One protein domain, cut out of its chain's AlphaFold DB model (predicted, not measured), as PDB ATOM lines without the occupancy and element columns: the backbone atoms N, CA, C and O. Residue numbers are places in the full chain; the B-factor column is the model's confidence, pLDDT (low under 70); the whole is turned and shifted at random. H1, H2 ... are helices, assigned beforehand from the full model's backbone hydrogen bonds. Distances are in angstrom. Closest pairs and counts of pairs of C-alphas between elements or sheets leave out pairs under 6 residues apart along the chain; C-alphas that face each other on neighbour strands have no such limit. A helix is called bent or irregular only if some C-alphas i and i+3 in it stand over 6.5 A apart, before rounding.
ATOM      1  N   VAL A  18     126.633 156.491 227.572       83.75
ATOM      2  CA  VAL A  18     125.708 155.504 228.128       83.75
ATOM      3  C   VAL A  18     126.385 154.139 228.077       83.75
ATOM      4  O   VAL A  18     126.765 153.671 227.005       83.75
ATOM      5  N   LEU A  19     126.545 153.537 229.246       81.00
ATOM      6  CA  LEU A  19     127.118 152.219 229.480       81.00
ATOM      7  C   LEU A  19     126.007 151.198 229.769       81.00
ATOM      8  O   LEU A  19     124.824 151.542 229.801       81.00
ATOM      9  N   LYS A  20     126.383 149.935 229.987       80.12
ATOM     10  CA  LYS A  20     125.451 148.835 230.285       80.12
ATOM     11  C   LYS A  20     124.649 149.063 231.572       80.12
ATOM     12  O   LYS A  20     123.481 148.691 231.640       80.12
ATOM     13  N   ASP A  21     125.276 149.651 232.587       80.00
ATOM     14  CA  ASP A  21     124.752 149.792 233.952       80.00
ATOM     15  C   ASP A  21     124.695 151.249 234.451       80.00
ATOM     16  O   ASP A  21     124.364 151.496 235.611       80.00
ATOM     17  N   GLY A  22     124.962 152.230 233.584       79.38
ATOM     18  CA  GLY A  22     124.805 153.642 233.926       79.38
ATOM     19  C   GLY A  22     125.426 154.597 232.917       79.38
ATOM     20  O   GLY A  22     125.678 154.240 231.773       79.38
ATOM     21  N   GLU A  23     125.661 155.840 233.332       86.81
ATOM     22  CA  GLU A  23     126.221 156.884 232.471       86.81
ATOM     23  C   GLU A  23     127.489 157.485 233.077       86.81
ATOM     24  O   GLU A  23     127.586 157.670 234.291       86.81
ATOM     25  N   ILE A  24     128.453 157.838 232.225       88.69
ATOM     26  CA  ILE A  24     129.716 158.473 232.631       88.69
ATOM     27  C   ILE A  24     129.951 159.792 231.893       88.69
ATOM     28  O   ILE A  24     129.396 160.045 230.820       88.69
ATOM     29  N   CYS A  25     130.810 160.651 232.446       90.44
ATOM     30  CA  CYS A  25     131.193 161.899 231.792       90.44
ATOM     31  C   CYS A  25     132.032 161.649 230.522       90.44
ATOM     32  O   CYS A  25     132.674 160.608 230.347       90.44
ATOM     33  N   ASN A  26     132.070 162.642 229.628       89.00
ATOM     34  CA  ASN A  26     132.857 162.554 228.394       89.00
ATOM     35  C   ASN A  26     134.357 162.415 228.654       89.00
ATOM     36  O   ASN A  26     135.045 161.788 227.855       89.00
ATOM     37  N   ASP A  27     134.861 162.989 229.745       89.62
ATOM     38  CA  ASP A  27     136.288 162.956 230.056       89.62
ATOM     39  C   ASP A  27     136.728 161.550 230.469       89.62
ATOM     40  O   ASP A  27     137.766 161.078 230.009       89.62
ATOM     41  N   CYS A  28     135.903 160.833 231.238       90.69
ATOM     42  CA  CYS A  28     136.132 159.419 231.537       90.69
ATOM     43  C   CYS A  28     136.056 158.554 230.273       90.69
ATOM     44  O   CYS A  28     136.945 157.739 230.047       90.69
ATOM     45  N   GLY A  29     135.069 158.786 229.400       88.31
ATOM     46  CA  GLY A  29     134.988 158.067 228.124       88.31
ATOM     47  C   GLY A  29     136.193 158.319 227.209       88.31
ATOM     48  O   GLY A  29     136.715 157.391 226.600       88.31
ATOM     49  N   LYS A  30     136.710 159.553 227.163       90.00
ATOM     50  CA  LYS A  30     137.913 159.889 226.385       90.00
ATOM     51  C   LYS A  30     139.171 159.193 226.897       90.00
ATOM     52  O   LYS A  30     140.015 158.842 226.081       90.00
ATOM     53  N   LYS A  31     139.313 158.988 228.213       90.69
ATOM     54  CA  LYS A  31     140.485 158.299 228.793       90.69
ATOM     55  C   LYS A  31     140.627 156.871 228.267       90.69
ATOM     56  O   LYS A  31     141.744 156.438 228.006       90.69
ATOM     57  N   VAL A  32     139.503 156.191 228.054       91.25
ATOM     58  CA  VAL A  32     139.475 154.842 227.474       91.25
ATOM     59  C   VAL A  32     139.371 154.842 225.953       91.25
ATOM     60  O   VAL A  32     139.308 153.771 225.370       91.25
ATOM     61  N   GLY A  33     139.361 156.007 225.298       88.56
ATOM     62  CA  GLY A  33     139.383 156.119 223.838       88.56
ATOM     63  C   GLY A  33     138.030 156.292 223.156       88.56
ATOM     64  O   GLY A  33     137.994 156.349 221.929       88.56
ATOM     65  N   PHE A  34     136.918 156.418 223.888       88.12
ATOM     66  CA  PHE A  34     135.612 156.609 223.253       88.12
ATOM     67  C   PHE A  34     135.533 157.943 222.499       88.12
ATOM     68  O   PHE A  34     135.722 159.025 223.070       88.12
ATOM     69  N   GLN A  35     135.184 157.869 221.212       85.12
ATOM     70  CA  GLN A  35     135.091 159.027 220.330       85.12
ATOM     71  C   GLN A  35     133.645 159.282 219.891       85.12
ATOM     72  O   GLN A  35     133.019 158.461 219.223       85.12
ATOM     73  N   LYS A  36     133.087 160.451 220.241       77.50
ATOM     74  CA  LYS A  36     131.728 160.809 219.805       77.50
ATOM     75  C   LYS A  36     131.672 160.941 218.284       77.50
ATOM     76  O   LYS A  36     132.516 161.600 217.686       77.50
ATOM     77  N   GLY A  37     130.644 160.340 217.689       69.38
ATOM     78  CA  GLY A  37     130.460 160.281 216.235       69.38
ATOM     79  C   GLY A  37     131.085 159.047 215.579       69.38
ATOM     80  O   GLY A  37     130.776 158.774 214.423       69.38
ATOM     81  N   ASP A  38     131.892 158.271 216.308       76.00
ATOM     82  CA  ASP A  38     132.357 156.963 215.859       76.00
ATOM     83  C   ASP A  38     131.343 155.872 216.244       76.00
ATOM     84  O   ASP A  38     130.972 155.705 217.411       76.00
ATOM     85  N   SER A  39     130.869 155.122 215.247       70.25
ATOM     86  CA  SER A  39     129.842 154.094 215.442       70.25
ATOM     87  C   SER A  39     130.345 152.928 216.291       70.25
ATOM     88  O   SER A  39     129.564 152.350 217.053       70.25
ATOM     89  N   LYS A  40     131.644 152.607 216.213       72.31
ATOM     90  CA  LYS A  40     132.261 151.540 217.010       72.31
ATOM     91  C   LYS A  40     132.350 151.928 218.479       72.31
ATOM     92  O   LYS A  40     131.943 151.139 219.320       72.31
ATOM     93  N   SER A  41     132.782 153.150 218.778       73.88
ATOM     94  CA  SER A  41     132.833 153.701 220.138       73.88
ATOM     95  C   SER A  41     131.453 153.734 220.791       73.88
ATOM     96  O   SER A  41     131.291 153.252 221.909       73.88
ATOM     97  N   ASN A  42     130.439 154.237 220.074       72.25
ATOM     98  CA  ASN A  42     129.059 154.254 220.568       72.25
ATOM     99  C   ASN A  42     128.549 152.839 220.850       72.25
ATOM    100  O   ASN A  42     127.986 152.586 221.908       72.25
ATOM    101  N   THR A  43     128.773 151.910 219.917       71.06
ATOM    102  CA  THR A  43     128.324 150.525 220.084       71.06
ATOM    103  C   THR A  43     129.048 149.855 221.241       71.06
ATOM    104  O   THR A  43     128.391 149.246 222.071       71.06
ATOM    105  N   ALA A  44     130.373 149.977 221.324       75.38
ATOM    106  CA  ALA A  44     131.179 149.342 222.358       75.38
ATOM    107  C   ALA A  44     130.828 149.861 223.758       75.38
ATOM    108  O   ALA A  44     130.688 149.049 224.667       75.38
ATOM    109  N   ALA A  45     130.617 151.172 223.920       79.00
ATOM    110  CA  ALA A  45     130.273 151.783 225.205       79.00
ATOM    111  C   ALA A  45     129.064 151.107 225.874       79.00
ATOM    112  O   ALA A  45     129.120 150.805 227.062       79.00
ATOM    113  N   HIS A  46     128.031 150.752 225.105       78.94
ATOM    114  CA  HIS A  46     126.838 150.071 225.620       78.94
ATOM    115  C   HIS A  46     127.079 148.653 226.170       78.94
ATOM    116  O   HIS A  46     126.196 148.110 226.830       78.94
ATOM    117  N   TYR A  47     128.235 148.042 225.897       79.12
ATOM    118  CA  TYR A  47     128.576 146.696 226.375       79.12
ATOM    119  C   TYR A  47     129.511 146.704 227.581       79.12
ATOM    120  O   TYR A  47     129.616 145.676 228.242       79.12
ATOM    121  N   TYR A  48     130.129 147.844 227.895       80.06
ATOM    122  CA  TYR A  48     130.940 147.997 229.095       80.06
ATOM    123  C   TYR A  48     130.082 148.406 230.289       80.06
ATOM    124  O   TYR A  48     129.127 149.170 230.150       80.06
ATOM    125  N   THR A  49     130.454 147.935 231.470       87.00
ATOM    126  CA  THR A  49     129.976 148.431 232.765       87.00
ATOM    127  C   THR A  49     130.839 149.588 233.268       87.00
ATOM    128  O   THR A  49     131.980 149.774 232.830       87.00
ATOM    129  N   ILE A  50     130.323 150.366 234.219       87.69
ATOM    130  CA  ILE A  50     131.073 151.439 234.887       87.69
ATOM    131  C   ILE A  50     132.374 150.899 235.496       87.69
ATOM    132  O   ILE A  50     133.424 151.531 235.352       87.69
ATOM    133  N   ASP A  51     132.319 149.731 236.138       89.69
ATOM    134  CA  ASP A  51     133.482 149.116 236.782       89.69
ATOM    135  C   ASP A  51     134.534 148.652 235.766       89.69
ATOM    136  O   ASP A  51     135.731 148.838 235.991       89.69
ATOM    137  N   GLU A  52     134.118 148.116 234.615       89.81
ATOM    138  CA  GLU A  52     135.047 147.751 233.540       89.81
ATOM    139  C   GLU A  52     135.723 148.983 232.936       89.81
ATOM    140  O   GLU A  52     136.937 148.976 232.724       89.81
ATOM    141  N   VAL A  53     134.975 150.071 232.718       91.38
ATOM    142  CA  VAL A  53     135.570 151.334 232.257       91.38
ATOM    143  C   VAL A  53     136.541 151.887 233.298       91.38
ATOM    144  O   VAL A  53     137.632 152.323 232.934       91.38
ATOM    145  N   ARG A  54     136.201 151.836 234.592       92.31
ATOM    146  CA  ARG A  54     137.121 152.240 235.667       92.31
ATOM    147  C   ARG A  54     138.403 151.404 235.633       92.31
ATOM    148  O   ARG A  54     139.488 151.974 235.665       92.31
ATOM    149  N   ALA A  55     138.293 150.087 235.467       92.62
ATOM    150  CA  ALA A  55     139.451 149.205 235.372       92.62
ATOM    151  C   ALA A  55     140.338 149.511 234.149       92.62
ATOM    152  O   ALA A  55     141.562 149.464 234.266       92.62
ATOM    153  N   LEU A  56     139.747 149.844 232.994       92.62
ATOM    154  CA  LEU A  56     140.499 150.281 231.811       92.62
ATOM    155  C   LEU A  56     141.257 151.586 232.084       92.62
ATOM    156  O   LEU A  56     142.438 151.688 231.756       92.62
ATOM    157  N   ILE A  57     140.609 152.558 232.739       92.19
ATOM    158  CA  ILE A  57     141.242 153.827 233.128       92.19
ATOM    159  C   ILE A  57     142.423 153.577 234.068       92.19
ATOM    160  O   ILE A  57     143.507 154.109 233.827       92.19
ATOM    161  N   ASP A  58     142.232 152.759 235.103       92.56
ATOM    162  CA  ASP A  58     143.256 152.480 236.116       92.56
ATOM    163  C   ASP A  58     144.485 151.775 235.519       92.56
ATOM    164  O   ASP A  58     145.613 151.998 235.959       92.56
ATOM    165  N   LYS A  59     144.280 150.955 234.483       91.62
ATOM    166  CA  LYS A  59     145.350 150.267 233.745       91.62
ATOM    167  C   LYS A  59     145.956 151.102 232.614       91.62
ATOM    168  O   LYS A  59     146.980 150.708 232.062       91.62
ATOM    169  N   GLY A  60     145.341 152.229 232.253       90.25
ATOM    170  CA  GLY A  60     145.718 153.008 231.070       90.25
ATOM    171  C   GLY A  60     145.438 152.284 229.747       90.25
ATOM    172  O   GLY A  60     146.105 152.547 228.747       90.25
ATOM    173  N   GLU A  61     144.479 151.360 229.738       91.69
ATOM    174  CA  GLU A  61     144.077 150.589 228.562       91.69
ATOM    175  C   GLU A  61     142.993 151.326 227.760       91.69
ATOM    176  O   GLU A  61     142.245 152.160 228.275       91.69
ATOM    177  N   GLN A  62     142.922 151.028 226.463       90.50
ATOM    178  CA  GLN A  62     141.881 151.544 225.574       90.50
ATOM    179  C   GLN A  62     140.747 150.529 225.447       90.50
ATOM    180  O   GLN A  62     140.955 149.324 225.608       90.50
ATOM    181  N   PHE A  63     139.554 151.014 225.115       86.94
ATOM    182  CA  PHE A  63     138.425 150.153 224.821       86.94
ATOM    183  C   PHE A  63     138.741 149.268 223.612       86.94
ATOM    184  O   PHE A  63     139.312 149.705 222.611       86.94
ATOM    185  N   ASP A  64     138.339 148.008 223.700       84.75
ATOM    186  CA  ASP A  64     138.389 147.095 222.569       84.75
ATOM    187  C   ASP A  64     137.162 147.329 221.661       84.75
ATOM    188  O   ASP A  64     136.026 147.169 222.127       84.75
ATOM    189  N   PRO A  65     137.344 147.705 220.379       74.38
ATOM    190  CA  PRO A  65     136.237 147.934 219.449       74.38
ATOM    191  C   PRO A  65     135.435 146.666 219.142       74.38
ATOM    192  O   PRO A  65     134.262 146.767 218.776       74.38
ATOM    193  N   ASP A  66     136.030 145.487 219.330       77.62
ATOM    194  CA  ASP A  66     135.377 144.195 219.124       77.62
ATOM    195  C   ASP A  66     134.798 143.626 220.428       77.62
ATOM    196  O   ASP A  66     134.244 142.525 220.430       77.62
ATOM    197  N   HIS A  67     134.862 144.368 221.542       76.25
ATOM    198  CA  HIS A  67     134.345 143.927 222.841       76.25
ATOM    199  C   HIS A  67     132.872 143.518 222.769       76.25
ATOM    200  O   HIS A  67     132.505 142.441 223.229       76.25
ATOM    201  N   ALA A  68     132.049 144.321 222.091       64.94
ATOM    202  CA  ALA A  68     130.642 144.005 221.872       64.94
ATOM    203  C   ALA A  68     130.456 142.656 221.155       64.94
ATOM    204  O   ALA A  68     129.526 141.916 221.461       64.94
ATOM    205  N   GLN A  69     131.343 142.310 220.217       64.94
ATOM    206  CA  GLN A  69     131.293 141.021 219.532       64.94
ATOM    207  C   GLN A  69     131.772 139.879 220.433       64.94
ATOM    208  O   GLN A  69     131.126 138.839 220.476       64.94
ATOM    209  N   LYS A  70     132.849 140.080 221.198       72.50
ATOM    210  CA  LYS A  70     133.383 139.072 222.128       72.50
ATOM    211  C   LYS A  70     132.386 138.717 223.229       72.50
ATOM    212  O   LYS A  70     132.169 137.535 223.481       72.50
ATOM    213  N   VAL A  71     131.737 139.721 223.822       67.06
ATOM    214  CA  VAL A  71     130.675 139.515 224.818       67.06
ATOM    215  C   VAL A  71     129.522 138.717 224.203       67.06
ATOM    216  O   VAL A  71     129.114 137.709 224.775       67.06
ATOM    217  N   ARG A  72     129.075 139.074 222.988       59.56
ATOM    218  CA  ARG A  72     128.043 138.312 222.258       59.56
ATOM    219  C   ARG A  72     128.457 136.866 221.978       59.56
ATOM    220  O   ARG A  72     127.650 135.951 222.147       59.56
ATOM    221  N   ASP A  73     129.698 136.635 221.564       64.25
ATOM    222  CA  ASP A  73     130.204 135.297 221.252       64.25
ATOM    223  C   ASP A  73     130.312 134.424 222.515       64.25
ATOM    224  O   ASP A  73     129.998 133.231 222.484       64.25
ATOM    225  N   GLU A  74     130.723 135.001 223.646       63.03
ATOM    226  CA  GLU A  74     130.783 134.313 224.940       63.03
ATOM    227  C   GLU A  74     129.395 134.022 225.519       63.03
ATOM    228  O   GLU A  74     129.146 132.905 225.985       63.03
ATOM    229  N   GLU A  75     128.466 134.977 225.439       56.12
ATOM    230  CA  GLU A  75     127.063 134.784 225.822       56.12
ATOM    231  C   GLU A  75     126.393 133.714 224.949       56.12
ATOM    232  O   GLU A  75     125.668 132.856 225.463       56.12
ATOM    233  N   THR A  76     126.712 133.672 223.653       53.09
ATOM    234  CA  THR A  76     126.252 132.627 222.726       53.09
ATOM    235  C   THR A  76     126.783 131.251 223.131       53.09
ATOM    236  O   THR A  76     126.015 130.291 223.214       53.09
ATOM    237  N   LYS A  77     128.080 131.140 223.450       57.31
ATOM    238  CA  LYS A  77     128.688 129.882 223.920       57.31
ATOM    239  C   LYS A  77     128.083 129.410 225.245       57.31
ATOM    240  O   LYS A  77     127.785 128.225 225.386       57.31
ATOM    241  N   ARG A  78     127.847 130.319 226.200       52.16
ATOM    242  CA  ARG A  78     127.187 129.997 227.481       52.16
ATOM    243  C   ARG A  78     125.737 129.557 227.287       52.16
ATOM    244  O   ARG A  78     125.307 128.591 227.913       52.16
ATOM    245  N   SER A  79     125.011 130.216 226.388       48.34
ATOM    246  CA  SER A  79     123.627 129.868 226.054       48.34
ATOM    247  C   SER A  79     123.525 128.501 225.377       48.34
ATOM    248  O   SER A  79     122.580 127.765 225.635       48.34
ATOM    249  N   GLN A  80     124.523 128.119 224.575       49.41
ATOM    250  CA  GLN A  80     124.606 126.795 223.952       49.41
ATOM    251  C   GLN A  80     124.999 125.688 224.942       49.41
ATOM    252  O   GLN A  80     124.514 124.569 224.818       49.41
ATOM    253  N   ALA A  81     125.822 125.983 225.953       47.84
ATOM    254  CA  ALA A  81     126.286 124.989 226.928       47.84
ATOM    255  C   ALA A  81     125.181 124.462 227.870       47.84
ATOM    256  O   ALA A  81     125.322 123.380 228.433       47.84
TER     257      ALA A  81
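This is residues 18 to 81 of the 173 residues of the protein "DUF4428 domain-containing protein" of Secundilactobacillus pentosiphilus (UniProt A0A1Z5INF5). Three short helices, H1, H2 and H3, and the loops that join them make a small body, and the longest helix, H4, leaves it as a straight arm, of which residues 73 to 81 stick out free. Within the body the helices make no side-by-side bundle: H1 and H3 meet with few contacts, H2 keeps apart from both, and residues 18 to 25, ahead of H1, form a loop with no named element. The printed part has 64 residues, with four named helices in the order H1, H2, H3, H4 and no named strand, and its class is all helix. The whole is compact by its radius of gyration of the C-alphas, 12.1 A, yet elongated in outline, spanning 39 by 25 by 20 A, with the arm making the length.

Start at Val 18 and read on to H1, residues 26 to 31. A short link of 7 residues leads from there to H2, residues 39 to 45. H1 and H2 are apart, but only just, with their closest C-alphas 8.4 A from each other. After H2 comes a tight link of 4 residues, and then H3, residues 50 to 59; H2 and H3 are apart. Now look back from H3 to H1: the two only just touch, with 3 pairs of C-alphas within 8 A, and the closest are the C-alphas of Lys 31 and Ile 57, 6.3 A apart. H1 and H3 run the same way at a steep tilt of 41 degrees, with their centres 11.0 A apart. Past H3, a short link of 7 residues brings you to H4, residues 67 to 81, which is apart from H3. H4 only just touches H2, with 3 pairs of C-alphas within 8 A, and it does so with residues 67 to 68 alone. The closest C-alphas of H2 and H4 are those of Ala 44 and Ala 68, 5.4 A apart. H2 and H4 run the same way at a steep tilt of 60 degrees, and their centres are 17.7 A apart. H1 and H4 are apart. In the backbones of H1, H2, H3 and H4, every O i to N i+4 pair is within hydrogen-bond range.

Find C-alpha 26 at (132.857, 162.554, 228.394); from there H1 runs through 6 residues to Lys 31, 8.7 A from first to last C-alpha. H2 has 7 residues, from Ser 39 to Ala 45, and is 10.0 A long. Look for C-alpha 50 at (131.073, 151.439, 234.887), where H3 begins; its 10 residues reach Lys 59, 14.4 A on. H4, 15 residues from His 67 to Ala 81, is the longest helix at 21.0 A, and its last C-alpha stands at (126.286, 124.989, 226.928). None of the four helices is bent.

The two C-alphas farthest apart are those of Asp 27 in H1 and Ala 81 in H4, 39.4 A from each other. Leave out residues 73 to 81 of H4, which stand free, and the remaining 55 residues span 24 by 22 by 20 A with a radius of gyration of 9.9 A. The printed part runs from 18 to 81 with no cut, and no link between its helices is long. In the B-factor column you will find a mean pLDDT of 78.6 over the printed part. The model's confidence is low, under 70, at residue 37, residues 68 to 69 and residues 71 to 81. By helix, the mean is 90 for H1, 73 for H2, 91 for H3 and 60 for H4.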